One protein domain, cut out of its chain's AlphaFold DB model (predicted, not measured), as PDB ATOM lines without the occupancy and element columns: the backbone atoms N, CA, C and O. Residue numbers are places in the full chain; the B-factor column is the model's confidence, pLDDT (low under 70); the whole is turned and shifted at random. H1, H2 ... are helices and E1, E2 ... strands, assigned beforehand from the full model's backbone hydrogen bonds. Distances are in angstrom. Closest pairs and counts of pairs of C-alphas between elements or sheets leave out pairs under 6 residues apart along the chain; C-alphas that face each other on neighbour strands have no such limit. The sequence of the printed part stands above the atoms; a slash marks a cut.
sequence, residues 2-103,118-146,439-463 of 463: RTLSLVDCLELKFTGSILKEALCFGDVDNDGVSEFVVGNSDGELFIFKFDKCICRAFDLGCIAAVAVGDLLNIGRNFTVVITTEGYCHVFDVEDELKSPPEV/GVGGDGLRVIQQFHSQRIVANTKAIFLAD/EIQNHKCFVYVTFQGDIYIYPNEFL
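What this domain is: This is residues 2 to 103, 118 to 146 and 439 to 463 of the 463 residues of the protein "Integrin-alpha FG-GAP repeat-containing protein 2" of Folsomia candida (UniProt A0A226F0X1). Two sheets of four strands, E3 to E6 and E7 to E10, form a sandwich, two sheets partly face to face, closest where E3 and E4 meet E7. A smaller sheet of E2, E13 and E12 lies off to the side of E3, E1 reaches farthest out beyond it, E11 runs beside E7, and the short helix H1 follows E9. The printed part has 156 residues, with one named helix and 13 named strands in the order E1 to E9, H1, E10 to E13; the class is mostly strand, with strands holding 72 of the 78 residues in named elements. The sheets, in orders E3 E4 E5 E6, E7 E8 E9 E10 and E2 E13 E12, are antiparallel. The whole is compact, with a radius of gyration of the C-alphas of 15.5 A and spans of 48 by 38 by 35 A.

Where its parts are: One sheet holds E3, residues 23 to 26, E4, 35 to 39, E5, 45 to 49, and E6, 52 to 57, 15.2 A long. The other holds E7, 63 to 69, 17.6 A, E8, 78 to 83, 16.2 A, E9, 87 to 91, and E10, 131 to 134. H1 is residues 93 to 98, and E11 is 139 to 145, 16.8 A. E1 is residues 2 to 5, from C-alpha 2 at (153.859, 262.454, 151.883), and E2 is 10 to 12. E12, residues 440 to 450, is 27.5 A long and bends by 68 degrees at residue 444; E13, 455 to 459, ends at C-alpha 459 at (153.494, 246.176, 143.653).

How they stand to each other: E3 E4 E5 E6 is a meander, each strand the antiparallel neighbour of the one before, as is E7 E8 E9. N 24 and O 37 of the hairpin E3 and E4 are 3.0 A apart, within hydrogen-bond range, as are N 67 and O 80 of the hairpin E7 and E8, 3.0 A. The closest C-alphas of E3 and E7, Gly 26 and Val 68, are 5.4 A apart; E6 and E9 are apart. The closest C-alphas of E7 and E11, Ala 65 and Ala 141, are 5.6 A apart; E11 pairs with no named strand. H1, with every O i to N i+4 pair within range, only grazes the sheet E3 E4 E5 E6 with residues 93 to 97. N 448 and O 456 of the hairpin E12 and E13 are 2.9 A apart. E3 and E12 are near each other, with 5 pairs of C-alphas within 10 A.

The domain as a whole: The two C-alphas farthest apart, of Arg 2 and Val 103, are 54.5 A apart. Residues 104 to 117 and 147 to 438 are not printed, with gaps of 5.8 A and 33.1 A between C-alphas. Of the links printed whole, none is long. Mean pLDDT of the printed part is 91.4; residues 101 to 103, 118, 120 to 122 and 439 are under 70.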
ATOM      1  N   ARG A   2     152.588 262.809 152.532       79.94
ATOM      2  CA  ARG A   2     153.859 262.454 151.883       79.94
ATOM      3  C   ARG A   2     153.568 261.951 150.472       79.94
ATOM      4  O   ARG A   2     152.664 261.139 150.313       79.94
ATOM      5  N   THR A   3     154.320 262.421 149.481       81.81
ATOM      6  CA  THR A   3     154.205 261.951 148.092       81.81
ATOM      7  C   THR A   3     155.232 260.856 147.823       81.81
ATOM      8  O   THR A   3     156.376 260.967 148.269       81.81
ATOM      9  N   LEU A   4     154.818 259.809 147.115       83.31
ATOM     10  CA  LEU A   4     155.625 258.662 146.714       83.31
ATOM     11  C   LEU A   4     155.425 258.399 145.217       83.31
ATOM     12  O   LEU A   4     154.333 258.614 144.689       83.31
ATOM     13  N   SER A   5     156.477 257.928 144.553       81.44
ATOM     14  CA  SER A   5     156.428 257.504 143.152       81.44
ATOM     15  C   SER A   5     156.231 255.995 143.068       81.44
ATOM     16  O   SER A   5     156.772 255.255 143.891       81.44
ATOM     17  N   LEU A   6     155.471 255.553 142.071       83.56
ATOM     18  CA  LEU A   6     155.377 254.149 141.685       83.56
ATOM     19  C   LEU A   6     156.509 253.862 140.689       83.56
ATOM     20  O   LEU A   6     156.725 254.669 139.787       83.56
ATOM     21  N   VAL A   7     157.271 252.785 140.894       76.50
ATOM     22  CA  VAL A   7     158.511 252.528 140.135       76.50
ATOM     23  C   VAL A   7     158.422 251.211 139.374       76.50
ATOM     24  O   VAL A   7     158.474 251.219 138.148       76.50
ATOM     25  N   ASP A   8     158.236 250.099 140.085       81.88
ATOM     26  CA  ASP A   8     158.124 248.785 139.458       81.88
ATOM     27  C   ASP A   8     156.703 248.567 138.945       81.88
ATOM     28  O   ASP A   8     155.738 248.621 139.709       81.88
ATOM     29  N   CYS A   9     156.582 248.340 137.640       88.88
ATOM     30  CA  CYS A   9     155.304 248.205 136.961       88.88
ATOM     31  C   CYS A   9     155.308 247.003 136.026       88.88
ATOM     32  O   CYS A   9     156.223 246.834 135.218       88.88
ATOM     33  N   LEU A  10     154.237 246.220 136.089       91.75
ATOM     34  CA  LEU A  10     153.873 245.269 135.055       91.75
ATOM     35  C   LEU A  10     152.809 245.909 134.160       91.75
ATOM     36  O   LEU A  10     151.722 246.241 134.627       91.75
ATOM     37  N   GLU A  11     153.131 246.078 132.884       92.75
ATOM     38  CA  GLU A  11     152.205 246.581 131.870       92.75
ATOM     39  C   GLU A  11     151.588 245.400 131.115       92.75
ATOM     40  O   GLU A  11     152.299 244.588 130.515       92.75
ATOM     41  N   LEU A  12     150.261 245.295 131.157       90.69
ATOM     42  CA  LEU A  12     149.505 244.292 130.418       90.69
ATOM     43  C   LEU A  12     148.822 244.968 129.233       90.69
ATOM     44  O   LEU A  12     148.052 245.914 129.391       90.69
ATOM     45  N   LYS A  13     149.091 244.447 128.036       79.75
ATOM     46  CA  LYS A  13     148.406 244.897 126.825       79.75
ATOM     47  C   LYS A  13     146.999 244.331 126.802       79.75
ATOM     48  O   LYS A  13     146.819 243.118 126.922       79.75
ATOM     49  N   PHE A  14     146.031 245.207 126.594       85.94
ATOM     50  CA  PHE A  14     144.624 244.859 126.588       85.94
ATOM     51  C   PHE A  14     143.888 245.660 125.510       85.94
ATOM     52  O   PHE A  14     144.299 246.761 125.146       85.94
ATOM     53  N   THR A  15     142.827 245.081 124.955       85.44
ATOM     54  CA  THR A  15     142.010 245.700 123.906       85.44
ATOM     55  C   THR A  15     140.554 245.784 124.337       85.44
ATOM     56  O   THR A  15     140.028 244.870 124.968       85.44
ATOM     57  N   GLY A  16     139.890 246.870 123.950       88.12
ATOM     58  CA  GLY A  16     138.498 247.134 124.306       88.12
ATOM     59  C   GLY A  16     138.367 248.035 125.535       88.12
ATOM     60  O   GLY A  16     139.319 248.267 126.281       88.12
ATOM     61  N   SER A  17     137.172 248.593 125.726       93.31
ATOM     62  CA  SER A  17     136.899 249.489 126.853       93.31
ATOM     63  C   SER A  17     136.588 248.685 128.113       93.31
ATOM     64  O   SER A  17     135.740 247.796 128.087       93.31
ATOM     65  N   ILE A  18     137.251 249.005 129.222       95.81
ATOM     66  CA  ILE A  18     137.047 248.328 130.507       95.81
ATOM     67  C   ILE A  18     136.107 249.163 131.374       95.81
ATOM     68  O   ILE A  18     136.369 250.335 131.661       95.81
ATOM     69  N   LEU A  19     135.015 248.549 131.831       95.31
ATOM     70  CA  LEU A  19     134.135 249.162 132.822       95.31
ATOM     71  C   LEU A  19     134.748 249.068 134.222       95.31
ATOM     72  O   LEU A  19     135.451 248.121 134.561       95.31
ATOM     73  N   LYS A  20     134.439 250.056 135.067       94.69
ATOM     74  CA  LYS A  20     135.057 250.243 136.391       94.69
ATOM     75  C   LYS A  20     135.036 248.998 137.292       94.69
ATOM     76  O   LYS A  20     135.949 248.813 138.096       94.69
ATOM     77  N   GLU A  21     133.983 248.192 137.182       97.19
ATOM     78  CA  GLU A  21     133.747 247.009 138.013       97.19
ATOM     79  C   GLU A  21     134.038 245.690 137.276       97.19
ATOM     80  O   GLU A  21     133.938 244.620 137.872       97.19
ATOM     81  N   ALA A  22     134.458 245.752 136.007       97.62
ATOM     82  CA  ALA A  22     134.756 244.602 135.153       97.62
ATOM     83  C   ALA A  22     136.181 244.049 135.349       97.62
ATOM     84  O   ALA A  22     136.752 243.464 134.434       97.62
ATOM     85  N   LEU A  23     136.774 244.253 136.529       97.62
ATOM     86  CA  LEU A  23     138.080 243.703 136.876       97.62
ATOM     87  C   LEU A  23     138.196 243.381 138.366       97.62
ATOM     88  O   LEU A  23     137.666 244.097 139.226       97.62
ATOM     89  N   CYS A  24     138.950 242.333 138.676       97.75
ATOM     90  CA  CYS A  24     139.263 241.941 140.044       97.75
ATOM     91  C   CYS A  24     140.539 241.099 140.110       97.75
ATOM     92  O   CYS A  24     141.010 240.556 139.112       97.75
ATOM     93  N   PHE A  25     141.073 240.978 141.319       97.81
ATOM     94  CA  PHE A  25     142.071 239.972 141.648       97.81
ATOM     95  C   PHE A  25     141.395 238.791 142.337       97.81
ATOM     96  O   PHE A  25     140.468 239.001 143.123       97.81
ATOM     97  N   GLY A  26     141.881 237.582 142.088       96.62
ATOM     98  CA  GLY A  26     141.411 236.384 142.774       96.62
ATOM     99  C   GLY A  26     142.154 235.146 142.302       96.62
ATOM    100  O   GLY A  26     142.657 235.127 141.189       96.62
ATOM    101  N   ASP A  27     142.232 234.144 143.169       96.94
ATOM    102  CA  ASP A  27     142.782 232.824 142.856       96.94
ATOM    103  C   ASP A  27     141.738 232.039 142.049       96.94
ATOM    104  O   ASP A  27     140.808 231.467 142.622       96.94
ATOM    105  N   VAL A  28     141.807 232.133 140.721       96.50
ATOM    106  CA  VAL A  28     140.784 231.566 139.827       96.50
ATOM    107  C   VAL A  28     141.015 230.092 139.532       96.50
ATOM    108  O   VAL A  28     140.060 229.401 139.176       96.50
ATOM    109  N   ASP A  29     142.260 229.624 139.639       94.25
ATOM    110  CA  ASP A  29     142.640 228.235 139.384       94.25
ATOM    111  C   ASP A  29     142.863 227.411 140.667       94.25
ATOM    112  O   ASP A  29     143.189 226.226 140.579       94.25
ATOM    113  N   ASN A  30     142.566 227.996 141.833       94.50
ATOM    114  CA  ASN A  30     142.613 227.388 143.166       94.50
ATOM    115  C   ASN A  30     144.006 226.862 143.551       94.50
ATOM    116  O   ASN A  30     144.120 225.853 144.257       94.50
ATOM    117  N   ASP A  31     145.072 227.527 143.096       93.81
ATOM    118  CA  ASP A  31     146.456 227.157 143.410       93.81
ATOM    119  C   ASP A  31     147.073 227.972 144.565       93.81
ATOM    120  O   ASP A  31     148.222 227.738 144.961       93.81
ATOM    121  N   GLY A  32     146.304 228.895 145.151       92.50
ATOM    122  CA  GLY A  32     146.717 229.778 146.241       92.50
ATOM    123  C   GLY A  32     147.429 231.055 145.782       92.50
ATOM    124  O   GLY A  32     147.747 231.917 146.616       92.50
ATOM    125  N   VAL A  33     147.677 231.223 144.483       94.31
ATOM    126  CA  VAL A  33     148.243 232.427 143.871       94.31
ATOM    127  C   VAL A  33     147.121 233.186 143.169       94.31
ATOM    128  O   VAL A  33     146.270 232.605 142.526       94.31
ATOM    129  N   SER A  34     147.067 234.507 143.329       95.62
ATOM    130  CA  SER A  34     145.984 235.302 142.748       95.62
ATOM    131  C   SER A  34     146.290 235.734 141.315       95.62
ATOM    132  O   SER A  34     147.330 236.342 141.045       95.62
ATOM    133  N   GLU A  35     145.330 235.524 140.425       96.94
ATOM    134  CA  GLU A  35     145.296 236.030 139.057       96.94
ATOM    135  C   GLU A  35     144.630 237.404 138.985       96.94
ATOM    136  O   GLU A  35     143.984 237.892 139.919       96.94
ATOM    137  N   PHE A  36     144.784 238.035 137.826       97.75
ATOM    138  CA  PHE A  36     144.094 239.257 137.462       97.75
ATOM    139  C   PHE A  36     143.075 238.950 136.368       97.75
ATOM    140  O   PHE A  36     143.431 238.521 135.269       97.75
ATOM    141  N   VAL A  37     141.803 239.175 136.681       98.19
ATOM    142  CA  VAL A  37     140.676 238.948 135.777       98.19
ATOM    143  C   VAL A  37     140.162 240.292 135.294       98.19
ATOM    144  O   VAL A  37     139.914 241.190 136.101       98.19
ATOM    145  N   VAL A  38     139.972 240.430 133.985       98.12
ATOM    146  CA  VAL A  38     139.473 241.663 133.374       98.12
ATOM    147  C   VAL A  38     138.590 241.360 132.167       98.12
ATOM    148  O   VAL A  38     138.920 240.523 131.331       98.12
ATOM    149  N   GLY A  39     137.450 242.040 132.086       97.44
ATOM    150  CA  GLY A  39     136.515 241.969 130.971       97.44
ATOM    151  C   GLY A  39     136.336 243.318 130.278       97.44
ATOM    152  O   GLY A  39     136.483 244.370 130.905       97.44
ATOM    153  N   ASN A  40     135.997 243.289 128.989       96.38
ATOM    154  CA  ASN A  40     135.718 244.493 128.204       96.38
ATOM    155  C   ASN A  40     134.245 244.631 127.789       96.38
ATOM    156  O   ASN A  40     133.405 243.738 127.947       96.38
ATOM    157  N   SER A  41     133.936 245.799 127.229       96.06
ATOM    158  CA  SER A  41     132.627 246.137 126.678       96.06
ATOM    159  C   SER A  41     132.231 245.307 125.459       96.06
ATOM    160  O   SER A  41     131.045 245.266 125.140       96.06
ATOM    161  N   ASP A  42     133.196 244.669 124.798       96.12
ATOM    162  CA  ASP A  42     132.993 243.853 123.598       96.12
ATOM    163  C   ASP A  42     132.619 242.398 123.943       96.12
ATOM    164  O   ASP A  42     132.267 241.612 123.067       96.12
ATOM    165  N   GLY A  43     132.621 242.053 125.235       95.94
ATOM    166  CA  GLY A  43     132.241 240.735 125.731       95.94
ATOM    167  C   GLY A  43     133.376 239.726 125.758       95.94
ATOM    168  O   GLY A  43     133.116 238.522 125.765       95.94
ATOM    169  N   GLU A  44     134.616 240.209 125.798       96.25
ATOM    170  CA  GLU A  44     135.811 239.398 125.982       96.25
ATOM    171  C   GLU A  44     136.285 239.462 127.438       96.25
ATOM    172  O   GLU A  44     136.427 240.538 128.023       96.25
ATOM    173  N   LEU A  45     136.552 238.292 128.014       97.38
ATOM    174  CA  LEU A  45     137.141 238.103 129.336       97.38
ATOM    175  C   LEU A  45     138.576 237.612 129.165       97.38
ATOM    176  O   LEU A  45     138.814 236.685 128.396       97.38
ATOM    177  N   PHE A  46     139.508 238.172 129.923       96.25
ATOM    178  CA  PHE A  46     140.907 237.766 129.948       96.25
ATOM    179  C   PHE A  46     141.342 237.479 131.382       96.25
ATOM    180  O   PHE A  46     140.993 238.211 132.313       96.25
ATOM    181  N   ILE A  47     142.133 236.422 131.545       96.56
ATOM    182  CA  ILE A  47     142.708 236.026 132.828       96.56
ATOM    183  C   ILE A  47     144.223 236.023 132.683       96.56
ATOM    184  O   ILE A  47     144.789 235.302 131.855       96.56
ATOM    185  N   PHE A  48     144.876 236.840 133.501       95.19
ATOM    186  CA  PHE A  48     146.321 236.996 133.530       95.19
ATOM    187  C   PHE A  48     146.906 236.357 134.783       95.19
ATOM    188  O   PHE A  48     146.435 236.592 135.896       95.19
ATOM    189  N   LYS A  49     147.982 235.598 134.584       92.56
ATOM    190  CA  LYS A  49     148.829 235.054 135.642       92.56
ATOM    191  C   LYS A  49     150.262 235.479 135.353       92.56
ATOM    192  O   LYS A  49     150.796 235.201 134.275       92.56
ATOM    193  N   PHE A  50     150.890 236.170 136.301       90.38
ATOM    194  CA  PHE A  50     152.202 236.803 136.113       90.38
ATOM    195  C   PHE A  50     152.200 237.824 134.962       90.38
ATOM    196  O   PHE A  50     151.433 238.773 134.970       90.38
ATOM    197  N   ASP A  51     153.061 237.668 133.968       88.31
ATOM    198  CA  ASP A  51     153.177 238.533 132.796       88.31
ATOM    199  C   ASP A  51     152.410 237.991 131.576       88.31
ATOM    200  O   ASP A  51     152.603 238.471 130.458       88.31
ATOM    201  N   LYS A  52     151.563 236.967 131.758       89.75
ATOM    202  CA  LYS A  52     150.927 236.240 130.653       89.75
ATOM    203  C   LYS A  52     149.422 236.135 130.814       89.75
ATOM    204  O   LYS A  52     148.918 235.775 131.872       89.75
ATOM    205  N   CYS A  53     148.717 236.362 129.711       92.19
ATOM    206  CA  CYS A  53     147.337 235.922 129.570       92.19
ATOM    207  C   CYS A  53     147.331 234.392 129.459       92.19
ATOM    208  O   CYS A  53     147.980 233.838 128.568       92.19
ATOM    209  N   ILE A  54     146.655 233.716 130.387       92.50
ATOM    210  CA  ILE A  54     146.597 232.249 130.438       92.50
ATOM    211  C   ILE A  54     145.358 231.700 129.736       92.50
ATOM    212  O   ILE A  54     145.417 230.625 129.138       92.50
ATOM    213  N   CYS A  55     144.251 232.437 129.767       92.69
ATOM    214  CA  CYS A  55     143.037 232.074 129.059       92.69
ATOM    215  C   CYS A  55     142.138 233.283 128.794       92.69
ATOM    216  O   CYS A  55     142.304 234.356 129.380       92.69
ATOM    217  N   ARG A  56     141.185 233.084 127.882       93.81
ATOM    218  CA  ARG A  56     140.177 234.069 127.505       93.81
ATOM    219  C   ARG A  56     138.812 233.429 127.258       93.81
ATOM    220  O   ARG A  56     138.738 232.260 126.895       93.81
ATOM    221  N   ALA A  57     137.751 234.214 127.360       95.25
ATOM    222  CA  ALA A  57     136.422 233.881 126.849       95.25
ATOM    223  C   ALA A  57     135.909 235.041 125.986       95.25
ATOM    224  O   ALA A  57     136.382 236.166 126.124       95.25
ATOM    225  N   PHE A  58     134.973 234.774 125.082       94.75
ATOM    226  CA  PHE A  58     134.390 235.771 124.181       94.75
ATOM    227  C   PHE A  58     132.890 235.507 123.995       94.75
ATOM    228  O   PHE A  58     132.366 234.524 124.517       94.75
ATOM    229  N   ASP A  59     132.202 236.395 123.273       94.25
ATOM    230  CA  ASP A  59     130.751 236.348 123.035       94.25
ATOM    231  C   ASP A  59     129.902 236.354 124.324       94.25
ATOM    232  O   ASP A  59     128.787 235.831 124.360       94.25
ATOM    233  N   LEU A  60     130.399 236.978 125.400       96.69
ATOM    234  CA  LEU A  60     129.686 237.004 126.683       96.69
ATOM    235  C   LEU A  60     128.584 238.074 126.750       96.69
ATOM    236  O   LEU A  60     127.649 237.918 127.537       96.69
ATOM    237  N   GLY A  61     128.668 239.123 125.926       96.19
ATOM    238  CA  GLY A  61     127.918 240.377 126.085       96.19
ATOM    239  C   GLY A  61     128.711 241.411 126.892       96.19
ATOM    240  O   GLY A  61     129.728 241.075 127.490       96.19
ATOM    241  N   CYS A  62     128.278 242.673 126.914       97.44
ATOM    242  CA  CYS A  62     129.073 243.760 127.495       97.44
ATOM    243  C   CYS A  62     129.320 243.525 128.998       97.44
ATOM    244  O   CYS A  62     128.380 243.581 129.798       97.44
ATOM    245  N   ILE A  63     130.570 243.249 129.393       98.44
ATOM    246  CA  ILE A  63     130.903 242.817 130.758       98.44
ATOM    247  C   ILE A  63     130.829 244.012 131.709       98.44
ATOM    248  O   ILE A  63     131.609 244.955 131.606       98.44
ATOM    249  N   ALA A  64     129.887 243.960 132.651       98.06
ATOM    250  CA  ALA A  64     129.621 245.038 133.596       98.06
ATOM    251  C   ALA A  64     130.416 244.894 134.893       98.06
ATOM    252  O   ALA A  64     130.950 245.883 135.398       98.06
ATOM    253  N   ALA A  65     130.472 243.677 135.437       98.25
ATOM    254  CA  ALA A  65     131.150 243.409 136.693       98.25
ATOM    255  C   ALA A  65     131.695 241.979 136.762       98.25
ATOM    256  O   ALA A  65     131.087 241.055 136.217       98.25
ATOM    257  N   VAL A  66     132.822 241.807 137.454       98.56
ATOM    258  CA  VAL A  66     133.474 240.506 137.661       98.56
ATOM    259  C   VAL A  66     133.800 240.308 139.141       98.56
ATOM    260  O   VAL A  66     134.193 241.253 139.827       98.56
ATOM    261  N   ALA A  67     133.626 239.083 139.631       98.38
ATOM    262  CA  ALA A  67     134.040 238.657 140.962       98.38
ATOM    263  C   ALA A  67     134.624 237.244 140.913       98.38
ATOM    264  O   ALA A  67     134.262 236.443 140.055       98.38
ATOM    265  N   VAL A  68     135.503 236.943 141.866       98.56
ATOM    266  CA  VAL A  68     136.083 235.613 142.069       98.56
ATOM    267  C   VAL A  68     135.802 235.189 143.505       98.56
ATOM    268  O   VAL A  68     136.015 235.976 144.428       98.56
ATOM    269  N   GLY A  69     135.288 233.975 143.688       97.06
ATOM    270  CA  GLY A  69     135.013 233.415 145.011       97.06
ATOM    271  C   GLY A  69     134.111 232.182 144.976       97.06
ATOM    272  O   GLY A  69     133.685 231.738 143.908       97.06
ATOM    273  N   ASP A  70     133.809 231.641 146.153       95.94
ATOM    274  CA  ASP A  70     133.051 230.396 146.325       95.94
ATOM    275  C   ASP A  70     131.532 230.585 146.203       95.94
ATOM    276  O   ASP A  70     130.785 230.485 147.170       95.94
ATOM    277  N   LEU A  71     131.057 230.877 144.988       96.50
ATOM    278  CA  LEU A  71     129.624 231.033 144.702       96.50
ATOM    279  C   LEU A  71     128.820 229.753 144.994       96.50
ATOM    280  O   LEU A  71     127.653 229.826 145.380       96.50
ATOM    281  N   LEU A  72     129.422 228.584 144.758       95.31
ATOM    282  CA  LEU A  72     128.753 227.285 144.869       95.31
ATOM    283  C   LEU A  72     128.755 226.736 146.302       95.31
ATOM    284  O   LEU A  72     128.034 225.771 146.553       95.31
ATOM    285  N   ASN A  73     129.496 227.358 147.226       93.25
ATOM    286  CA  ASN A  73     129.653 226.928 148.617       93.25
ATOM    287  C   ASN A  73     130.248 225.519 148.749       93.25
ATOM    288  O   ASN A  73     129.757 224.684 149.511       93.25
ATOM    289  N   ILE A  74     131.291 225.245 147.966       92.31
ATOM    290  CA  ILE A  74     131.999 223.954 147.948       92.31
ATOM    291  C   ILE A  74     133.500 224.095 148.239       92.31
ATOM    292  O   ILE A  74     134.272 223.169 147.990       92.31
ATOM    293  N   GLY A  75     133.927 225.246 148.762       90.50
ATOM    294  CA  GLY A  75     135.310 225.524 149.141       90.50
ATOM    295  C   GLY A  75     136.248 225.786 147.963       90.50
ATOM    296  O   GLY A  75     137.454 225.607 148.114       90.50
ATOM    297  N   ARG A  76     135.718 226.172 146.793       93.12
ATOM    298  CA  ARG A  76     136.495 226.476 145.577       93.12
ATOM    299  C   ARG A  76     136.051 227.798 144.970       93.12
ATOM    300  O   ARG A  76     134.872 228.125 144.986       93.12
ATOM    301  N   ASN A  77     136.987 228.535 144.392       96.00
ATOM    302  CA  ASN A  77     136.717 229.789 143.712       96.00
ATOM    303  C   ASN A  77     136.220 229.558 142.286       96.00
ATOM    304  O   ASN A  77     136.760 228.748 141.534       96.00
ATOM    305  N   PHE A  78     135.224 230.352 141.910       97.31
ATOM    306  CA  PHE A  78     134.685 230.445 140.562       97.31
ATOM    307  C   PHE A  78     134.776 231.885 140.073       97.31
ATOM    308  O   PHE A  78     134.626 232.826 140.855       97.31
ATOM    309  N   THR A  79     134.974 232.063 138.766       98.44
ATOM    310  CA  THR A  79     134.901 233.393 138.149       98.44
ATOM    311  C   THR A  79     133.459 233.674 137.746       98.44
ATOM    312  O   THR A  79     132.888 232.968 136.915       98.44
ATOM    313  N   VAL A  80     132.868 234.711 138.334       98.62
ATOM    314  CA  VAL A  80     131.494 235.157 138.083       98.62
ATOM    315  C   VAL A  80     131.533 236.428 137.247       98.62
ATOM    316  O   VAL A  80     132.105 237.436 137.662       98.62
ATOM    317  N   VAL A  81     130.891 236.394 136.083       98.69
ATOM    318  CA  VAL A  81     130.817 237.519 135.146       98.69
ATOM    319  C   VAL A  81     129.365 237.940 134.986       98.69
ATOM    320  O   VAL A  81     128.525 237.145 134.560       98.69
ATOM    321  N   ILE A  82     129.074 239.205 135.293       98.56
ATOM    322  CA  ILE A  82     127.766 239.809 135.039       98.56
ATOM    323  C   ILE A  82     127.859 240.792 133.880       98.56
ATOM    324  O   ILE A  82     128.705 241.688 133.877       98.56
ATOM    325  N   THR A  83     126.944 240.670 132.923       98.38
ATOM    326  CA  THR A  83     126.872 241.577 131.774       98.38
ATOM    327  C   THR A  83     125.839 242.683 131.960       98.38
ATOM    328  O   THR A  83     124.914 242.568 132.771       98.38
ATOM    329  N   THR A  84     125.970 243.773 131.202       97.00
ATOM    330  CA  THR A  84     125.022 244.901 131.240       97.00
ATOM    331  C   THR A  84     123.624 244.477 130.811       97.00
ATOM    332  O   THR A  84     122.628 244.950 131.366       97.00
ATOM    333  N   GLU A  85     123.540 243.521 129.885       96.50
ATOM    334  CA  GLU A  85     122.282 242.938 129.462       96.50
ATOM    335  C   GLU A  85     121.656 242.207 130.643       96.50
ATOM    336  O   GLU A  85     120.448 242.295 130.798       96.50
ATOM    337  N   GLY A  86     122.447 241.586 131.525       96.12
ATOM    338  CA  GLY A  86     122.024 240.863 132.727       96.12
ATOM    339  C   GLY A  86     122.125 239.351 132.556       96.12
ATOM    340  O   GLY A  86     121.221 238.622 132.965       96.12
ATOM    341  N   TYR A  87     123.170 238.874 131.889       98.12
ATOM    342  CA  TYR A  87     123.580 237.480 132.003       98.12
ATOM    343  C   TYR A  87     124.534 237.323 133.182       98.12
ATOM    344  O   TYR A  87     125.343 238.207 133.445       98.12
ATOM    345  N   CYS A  88     124.403 236.206 133.888       98.44
ATOM    346  CA  CYS A  88     125.329 235.722 134.898       98.44
ATOM    347  C   CYS A  88     126.019 234.483 134.338       98.44
ATOM    348  O   CYS A  88     125.384 233.432 134.230       98.44
ATOM    349  N   HIS A  89     127.290 234.623 133.975       98.44
ATOM    350  CA  HIS A  89     128.140 233.530 133.508       98.44
ATOM    351  C   HIS A  89     129.072 233.094 134.639       98.44
ATOM    352  O   HIS A  89     129.603 233.946 135.354       98.44
ATOM    353  N   VAL A  90     129.264 231.787 134.808       98.25
ATOM    354  CA  VAL A  90     130.147 231.221 135.839       98.25
ATOM    355  C   VAL A  90     131.142 230.268 135.189       98.25
ATOM    356  O   VAL A  90     130.754 229.369 134.439       98.25
ATOM    357  N   PHE A  91     132.422 230.476 135.484       97.25
ATOM    358  CA  PHE A  91     133.538 229.708 134.942       97.25
ATOM    359  C   PHE A  91     134.266 228.969 136.064       97.25
ATOM    360  O   PHE A  91     134.559 229.561 137.107       97.25
ATOM    361  N   ASP A  92     134.599 227.703 135.814       95.00
ATOM    362  CA  ASP A  92     135.592 226.954 136.584       95.00
ATOM    363  C   ASP A  92     136.906 226.959 135.806       95.00
ATOM    364  O   ASP A  92     137.118 226.151 134.906       95.00
ATOM    365  N   VAL A  93     137.781 227.908 136.124       93.69
ATOM    366  CA  VAL A  93     139.038 228.077 135.389       93.69
ATOM    367  C   VAL A  93     140.005 226.930 135.688       93.69
ATOM    368  O   VAL A  93     140.785 226.558 134.820       93.69
ATOM    369  N   GLU A  94     139.941 226.324 136.871       91.81
ATOM    370  CA  GLU A  94     140.797 225.196 137.239       91.81
ATOM    371  C   GLU A  94     140.484 223.947 136.400       91.81
ATOM    372  O   GLU A  94     141.398 223.337 135.836       91.81
ATOM    373  N   ASP A  95     139.205 223.568 136.304       87.50
ATOM    374  CA  ASP A  95     138.770 222.418 135.493       87.50
ATOM    375  C   ASP A  95     139.070 222.649 134.012       87.50
ATOM    376  O   ASP A  95     139.661 221.800 133.334       87.50
ATOM    377  N   GLU A  96     138.781 223.866 133.549       87.81
ATOM    378  CA  GLU A  96     139.160 224.327 132.230       87.81
ATOM    379  C   GLU A  96     140.658 224.124 132.021       87.81
ATOM    380  O   GLU A  96     141.025 223.345 131.153       87.81
ATOM    381  N   LEU A  97     141.539 224.692 132.846       86.50
ATOM    382  CA  LEU A  97     142.990 224.580 132.682       86.50
ATOM    383  C   LEU A  97     143.517 223.134 132.701       86.50
ATOM    384  O   LEU A  97     144.489 222.843 131.994       86.50
ATOM    385  N   LYS A  98     142.874 222.223 133.437       86.25
ATOM    386  CA  LYS A  98     143.246 220.797 133.502       86.25
ATOM    387  C   LYS A  98     142.765 219.983 132.302       86.25
ATOM    388  O   LYS A  98     143.424 219.009 131.929       86.25
ATOM    389  N   SER A  99     141.646 220.360 131.689       79.25
ATOM    390  CA  SER A  99     141.138 219.675 130.498       79.25
ATOM    391  C   SER A  99     142.089 219.874 129.301       79.25
ATOM    392  O   SER A  99     142.662 220.960 129.138       79.25
ATOM    393  N   PRO A 100     142.310 218.859 128.444       74.19
ATOM    394  CA  PRO A 100     143.092 219.043 127.229       74.19
ATOM    395  C   PRO A 100     142.362 220.008 126.277       74.19
ATOM    396  O   PRO A 100     141.148 219.885 126.124       74.19
ATOM    397  N   PRO A 101     143.065 220.950 125.619       68.19
ATOM    398  CA  PRO A 101     142.437 221.810 124.625       68.19
ATOM    399  C   PRO A 101     141.973 220.961 123.432       68.19
ATOM    400  O   PRO A 101     142.787 220.308 122.773       68.19
ATOM    401  N   GLU A 102     140.674 220.956 123.145       62.66
ATOM    402  CA  GLU A 102     140.129 220.378 121.921       62.66
ATOM    403  C   GLU A 102     140.503 221.269 120.724       62.66
ATOM    404  O   GLU A 102     140.503 222.501 120.773       62.66
ATOM    405  N   VAL A 103     140.887 220.646 119.610       53.69
ATOM    406  CA  VAL A 103     141.276 221.382 118.403       53.69
ATOM    407  C   VAL A 103     140.024 221.977 117.764       53.69
ATOM    408  O   VAL A 103     139.170 221.244 117.267       53.69
ATOM    409  N   GLY A 118     138.910 225.418 123.364       65.81
ATOM    410  CA  GLY A 118     139.765 225.533 122.182       65.81
ATOM    411  C   GLY A 118     141.050 226.328 122.401       65.81
ATOM    412  O   GLY A 118     141.211 227.020 123.399       65.81
ATOM    413  N   VAL A 119     141.955 226.307 121.423       72.25
ATOM    414  CA  VAL A 119     142.990 227.346 121.285       72.25
ATOM    415  C   VAL A 119     142.517 228.339 120.224       72.25
ATOM    416  O   VAL A 119     142.186 227.944 119.106       72.25
ATOM    417  N   GLY A 120     142.444 229.620 120.581       63.34
ATOM    418  CA  GLY A 120     142.082 230.702 119.672       63.34
ATOM    419  C   GLY A 120     143.117 230.902 118.563       63.34
ATOM    420  O   GLY A 120     144.247 230.425 118.646       63.34
ATOM    421  N   GLY A 121     142.754 231.651 117.516       59.44
ATOM    422  CA  GLY A 121     143.672 231.967 116.408       59.44
ATOM    423  C   GLY A 121     144.936 232.743 116.823       59.44
ATOM    424  O   GLY A 121     145.883 232.828 116.049       59.44
ATOM    425  N   ASP A 122     144.960 233.279 118.040       67.56
ATOM    426  CA  ASP A 122     146.076 233.964 118.694       67.56
ATOM    427  C   ASP A 122     146.936 233.048 119.586       67.56
ATOM    428  O   ASP A 122     147.899 233.509 120.196       67.56
ATOM    429  N   GLY A 123     146.613 231.755 119.667       73.69
ATOM    430  CA  GLY A 123     147.313 230.796 120.518       73.69
ATOM    431  C   GLY A 123     146.876 230.815 121.987       73.69
ATOM    432  O   GLY A 123     147.419 230.037 122.772       73.69
ATOM    433  N   LEU A 124     145.910 231.660 122.373       83.31
ATOM    434  CA  LEU A 124     145.381 231.697 123.737       83.31
ATOM    435  C   LEU A 124     144.334 230.607 123.948       83.31
ATOM    436  O   LEU A 124     143.497 230.344 123.083       83.31
ATOM    437  N   ARG A 125     144.348 230.000 125.136       89.19
ATOM    438  CA  ARG A 125     143.304 229.062 125.540       89.19
ATOM    439  C   ARG A 125     141.966 229.791 125.647       89.19
ATOM    440  O   ARG A 125     141.860 230.794 126.347       89.19
ATOM    441  N   VAL A 126     140.954 229.260 124.982       91.75
ATOM    442  CA  VAL A 126     139.565 229.699 125.073       91.75
ATOM    443  C   VAL A 126     138.854 228.810 126.084       91.75
ATOM    444  O   VAL A 126     138.854 227.591 125.917       91.75
ATOM    445  N   ILE A 127     138.268 229.426 127.106       93.31
ATOM    446  CA  ILE A 127     137.485 228.747 128.144       93.31
ATOM    447  C   ILE A 127     135.993 229.008 127.956       93.31
ATOM    448  O   ILE A 127     135.606 230.026 127.371       93.31
ATOM    449  N   GLN A 128     135.160 228.101 128.461       91.06
ATOM    450  CA  GLN A 128     133.705 228.244 128.442       91.06
ATOM    451  C   GLN A 128     133.116 228.288 129.849       91.06
ATOM    452  O   GLN A 128     133.630 227.700 130.796       91.06
ATOM    453  N   GLN A 129     132.005 229.005 129.981       93.75
ATOM    454  CA  GLN A 129     131.203 229.005 131.191       93.75
ATOM    455  C   GLN A 129     130.460 227.672 131.312       93.75
ATOM    456  O   GLN A 129     129.809 227.236 130.361       93.75
ATOM    457  N   PHE A 130     130.499 227.046 132.488       93.31
ATOM    458  CA  PHE A 130     129.672 225.862 132.749       93.31
ATOM    459  C   PHE A 130     128.224 226.251 133.072       93.31
ATOM    460  O   PHE A 130     127.308 225.451 132.893       93.31
ATOM    461  N   HIS A 131     128.008 227.490 133.528       95.56
ATOM    462  CA  HIS A 131     126.686 228.025 133.834       95.56
ATOM    463  C   HIS A 131     126.481 229.387 133.182       95.56
ATOM    464  O   HIS A 131     127.339 230.267 133.261       95.56
ATOM    465  N   SER A 132     125.307 229.579 132.585       96.56
ATOM    466  CA  SER A 132     124.845 230.872 132.089       96.56
ATOM    467  C   SER A 132     123.362 231.030 132.378       96.56
ATOM    468  O   SER A 132     122.547 230.179 132.019       96.56
ATOM    469  N   GLN A 133     122.991 232.127 133.031       96.69
ATOM    470  CA  GLN A 133     121.603 232.391 133.393       96.69
ATOM    471  C   GLN A 133     121.263 233.869 133.258       96.69
ATOM    472  O   GLN A 133     122.044 234.750 133.612       96.69
ATOM    473  N   ARG A 134     120.036 234.152 132.818       97.00
ATOM    474  CA  ARG A 134     119.492 235.507 132.841       97.00
ATOM    475  C   ARG A 134     119.158 235.938 134.273       97.00
ATOM    476  O   ARG A 134     118.331 235.318 134.942       97.00
ATOM    477  N   ILE A 135     119.763 237.033 134.705       96.00
ATOM    478  CA  ILE A 135     119.410 237.785 135.910       96.00
ATOM    479  C   ILE A 135     118.941 239.194 135.521       96.00
ATOM    480  O   ILE A 135     118.713 239.499 134.347       96.00
ATOM    481  N   VAL A 136     118.754 240.068 136.510       93.31
ATOM    482  CA  VAL A 136     118.343 241.450 136.251       93.31
ATOM    483  C   VAL A 136     119.442 242.220 135.507       93.31
ATOM    484  O   VAL A 136     120.622 242.135 135.840       93.31
ATOM    485  N   ALA A 137     119.022 242.967 134.485       95.31
ATOM    486  CA  ALA A 137     119.873 243.837 133.679       95.31
ATOM    487  C   ALA A 137     120.439 245.018 134.477       95.31
ATOM    488  O   ALA A 137     119.973 245.326 135.575       95.31
ATOM    489  N   ASN A 138     121.382 245.740 133.870       95.00
ATOM    490  CA  ASN A 138     121.947 246.974 134.412       95.00
ATOM    491  C   ASN A 138     122.614 246.785 135.783       95.00
ATOM    492  O   ASN A 138     122.525 247.655 136.653       95.00
ATOM    493  N   THR A 139     123.279 245.647 135.990       96.25
ATOM    494  CA  THR A 139     124.137 245.470 137.163       96.25
ATOM    495  C   THR A 139     125.328 246.412 137.049       96.25
ATOM    496  O   THR A 139     125.956 246.506 136.000       96.25
ATOM    497  N   LYS A 140     125.606 247.146 138.125       95.00
ATOM    498  CA  LYS A 140     126.695 248.116 138.207       95.00
ATOM    499  C   LYS A 140     127.915 247.542 138.910       95.00
ATOM    500  O   LYS A 140     129.018 247.789 138.453       95.00
ATOM    501  N   ALA A 141     127.713 246.841 140.021       96.56
ATOM    502  CA  ALA A 141     128.775 246.297 140.860       96.56
ATOM    503  C   ALA A 141     128.306 245.000 141.520       96.56
ATOM    504  O   ALA A 141     127.111 244.857 141.817       96.56
ATOM    505  N   ILE A 142     129.246 244.093 141.780       98.06
ATOM    506  CA  ILE A 142     128.995 242.829 142.472       98.06
ATOM    507  C   ILE A 142     130.066 242.541 143.520       98.06
ATOM    508  O   ILE A 142     131.196 243.009 143.399       98.06
ATOM    509  N   PHE A 143     129.713 241.750 144.528       97.69
ATOM    510  CA  PHE A 143     130.669 241.055 145.387       97.69
ATOM    511  C   PHE A 143     130.032 239.782 145.950       97.69
ATOM    512  O   PHE A 143     128.809 239.630 145.923       97.69
ATOM    513  N   LEU A 144     130.877 238.883 146.445       97.06
ATOM    514  CA  LEU A 144     130.481 237.636 147.089       97.06
ATOM    515  C   LEU A 144     130.691 237.765 148.599       97.06
ATOM    516  O   LEU A 144     131.780 238.148 149.031       97.06
ATOM    517  N   ALA A 145     129.653 237.497 149.385       94.25
ATOM    518  CA  ALA A 145     129.730 237.468 150.842       94.25
ATOM    519  C   ALA A 145     128.517 236.750 151.437       94.25
ATOM    520  O   ALA A 145     127.446 236.793 150.846       94.25
ATOM    521  N   ASP A 146     128.704 236.179 152.623       92.19
ATOM    522  CA  ASP A 146     127.623 235.698 153.486       92.19
ATOM    523  C   ASP A 146     126.938 236.898 154.151       92.19
ATOM    524  O   ASP A 146     127.453 237.456 155.121       92.19
ATOM    525  N   GLU A 439     160.436 231.478 144.036       64.62
ATOM    526  CA  GLU A 439     159.300 231.437 144.954       64.62
ATOM    527  C   GLU A 439     158.219 232.387 144.420       64.62
ATOM    528  O   GLU A 439     158.378 233.613 144.410       64.62
ATOM    529  N   ILE A 440     157.163 231.804 143.852       80.50
ATOM    530  CA  ILE A 440     155.989 232.528 143.378       80.50
ATOM    531  C   ILE A 440     155.233 232.982 144.622       80.50
ATOM    532  O   ILE A 440     154.864 232.156 145.454       80.50
ATOM    533  N   GLN A 441     155.000 234.287 144.752       84.44
ATOM    534  CA  GLN A 441     154.306 234.839 145.908       84.44
ATOM    535  C   GLN A 441     153.255 235.863 145.481       84.44
ATOM    536  O   GLN A 441     153.397 236.562 144.478       84.44
ATOM    537  N   ASN A 442     152.195 235.962 146.282       91.81
ATOM    538  CA  ASN A 442     151.223 237.038 146.193       91.81
ATOM    539  C   ASN A 442     151.824 238.356 146.693       91.81
ATOM    540  O   ASN A 442     152.206 238.482 147.860       91.81
ATOM    541  N   HIS A 443     151.850 239.360 145.822       92.31
ATOM    542  CA  HIS A 443     152.225 240.729 146.147       92.31
ATOM    543  C   HIS A 443     150.982 241.606 146.274       92.31
ATOM    544  O   HIS A 443     149.992 241.418 145.574       92.31
ATOM    545  N   LYS A 444     151.032 242.588 147.174       94.00
ATOM    546  CA  LYS A 444     149.980 243.601 147.308       94.00
ATOM    547  C   LYS A 444     150.134 244.591 146.168       94.00
ATOM    548  O   LYS A 444     151.202 245.189 146.038       94.00
ATOM    549  N   CYS A 445     149.097 244.784 145.371       95.19
ATOM    550  CA  CYS A 445     149.202 245.555 144.143       95.19
ATOM    551  C   CYS A 445     148.100 246.600 144.017       95.19
ATOM    552  O   CYS A 445     146.951 246.376 144.399       95.19
ATOM    553  N   PHE A 446     148.460 247.731 143.419       96.69
ATOM    554  CA  PHE A 446     147.519 248.604 142.730       96.69
ATOM    555  C   PHE A 446     147.424 248.175 141.275       96.69
ATOM    556  O   PHE A 446     148.444 247.858 140.671       96.69
ATOM    557  N   VAL A 447     146.228 248.238 140.700       96.88
ATOM    558  CA  VAL A 447     146.051 248.194 139.251       96.88
ATOM    559  C   VAL A 447     145.330 249.447 138.785       96.88
ATOM    560  O   VAL A 447     144.260 249.789 139.297       96.88
ATOM    561  N   TYR A 448     145.950 250.131 137.829       96.94
ATOM    562  CA  TYR A 448     145.382 251.260 137.109       96.94
ATOM    563  C   TYR A 448     145.023 250.808 135.703       96.94
ATOM    564  O   TYR A 448     145.811 250.132 135.047       96.94
ATOM    565  N   VAL A 449     143.843 251.206 135.249       96.31
ATOM    566  CA  VAL A 449     143.395 251.017 133.872       96.31
ATOM    567  C   VAL A 449     143.163 252.388 133.263       96.31
ATOM    568  O   VAL A 449     142.484 253.211 133.883       96.31
ATOM    569  N   THR A 450     143.706 252.640 132.077       94.62
ATOM    570  CA  THR A 450     143.549 253.917 131.367       94.62
ATOM    571  C   THR A 450     142.305 253.921 130.482       94.62
ATOM    572  O   THR A 450     141.726 252.877 130.176       94.62
ATOM    573  N   PHE A 451     141.867 255.100 130.033       90.38
ATOM    574  CA  PHE A 451     140.772 255.195 129.052       90.38
ATOM    575  C   PHE A 451     141.148 254.633 127.673       90.38
ATOM    576  O   PHE A 451     140.260 254.348 126.869       90.38
ATOM    577  N   GLN A 452     142.444 254.470 127.404       87.75
ATOM    578  CA  GLN A 452     142.992 253.837 126.209       87.75
ATOM    579  C   GLN A 452     142.944 252.303 126.288       87.75
ATOM    580  O   GLN A 452     143.062 251.650 125.254       87.75
ATOM    581  N   GLY A 453     142.703 251.745 127.480       85.81
ATOM    582  CA  GLY A 453     142.644 250.306 127.724       85.81
ATOM    583  C   GLY A 453     143.947 249.711 128.254       85.81
ATOM    584  O   GLY A 453     143.984 248.511 128.497       85.81
ATOM    585  N   ASP A 454     144.989 250.514 128.478       92.19
ATOM    586  CA  ASP A 454     146.256 250.034 129.032       92.19
ATOM    587  C   ASP A 454     146.115 249.720 130.527       92.19
ATOM    588  O   ASP A 454     145.443 250.441 131.275       92.19
ATOM    589  N   ILE A 455     146.745 248.628 130.967       95.94
ATOM    590  CA  ILE A 455     146.645 248.122 132.338       95.94
ATOM    591  C   ILE A 455     148.028 248.113 132.984       95.94
ATOM    592  O   ILE A 455     148.949 247.455 132.501       95.94
ATOM    593  N   TYR A 456     148.145 248.780 134.130       95.81
ATOM    594  CA  TYR A 456     149.386 248.919 134.887       95.81
ATOM    595  C   TYR A 456     149.223 248.347 136.293       95.81
ATOM    596  O   TYR A 456     148.462 248.885 137.102       95.81
ATOM    597  N   ILE A 457     149.948 247.271 136.598       96.00
ATOM    598  CA  ILE A 457     149.967 246.630 137.916       96.00
ATOM    599  C   ILE A 457     151.253 247.021 138.649       96.00
ATOM    600  O   ILE A 457     152.356 246.678 138.225       96.00
ATOM    601  N   TYR A 458     151.103 247.697 139.787       94.75
ATOM    602  CA  TYR A 458     152.199 248.159 140.636       94.75
ATOM    603  C   TYR A 458     152.197 247.421 141.977       94.75
ATOM    604  O   TYR A 458     151.270 247.621 142.771       94.75
ATOM    605  N   PRO A 459     153.231 246.623 142.290       92.50
ATOM    606  CA  PRO A 459     153.494 246.176 143.653       92.50
ATOM    607  C   PRO A 459     153.638 247.370 144.597       92.50
ATOM    608  O   PRO A 459     154.282 248.369 144.272       92.50
ATOM    609  N   ASN A 460     153.027 247.280 145.773       89.62
ATOM    610  CA  ASN A 460     153.023 248.362 146.744       89.62
ATOM    611  C   ASN A 460     153.245 247.842 148.168       89.62
ATOM    612  O   ASN A 460     152.365 247.246 148.786       89.62
ATOM    613  N   GLU A 461     154.428 248.126 148.707       85.25
ATOM    614  CA  GLU A 461     154.846 247.712 150.051       85.25
ATOM    615  C   GLU A 461     154.165 248.496 151.185       85.25
ATOM    616  O   GLU A 461     154.238 248.090 152.343       85.25
ATOM    617  N   PHE A 462     153.504 249.619 150.881       82.38
ATOM    618  CA  PHE A 462     152.827 250.459 151.879       82.38
ATOM    619  C   PHE A 462     151.415 249.971 152.241       82.38
ATOM    620  O   PHE A 462     150.782 250.543 153.140       82.38
ATOM    621  N   LEU A 463     150.916 248.962 151.523       77.88
ATOM    622  CA  LEU A 463     149.626 248.309 151.752       77.88
ATOM    623  C   LEU A 463     149.651 247.327 152.922       77.88
ATOM    624  O   LEU A 463     150.711 246.715 153.185       77.88
TER     625      LEU A 463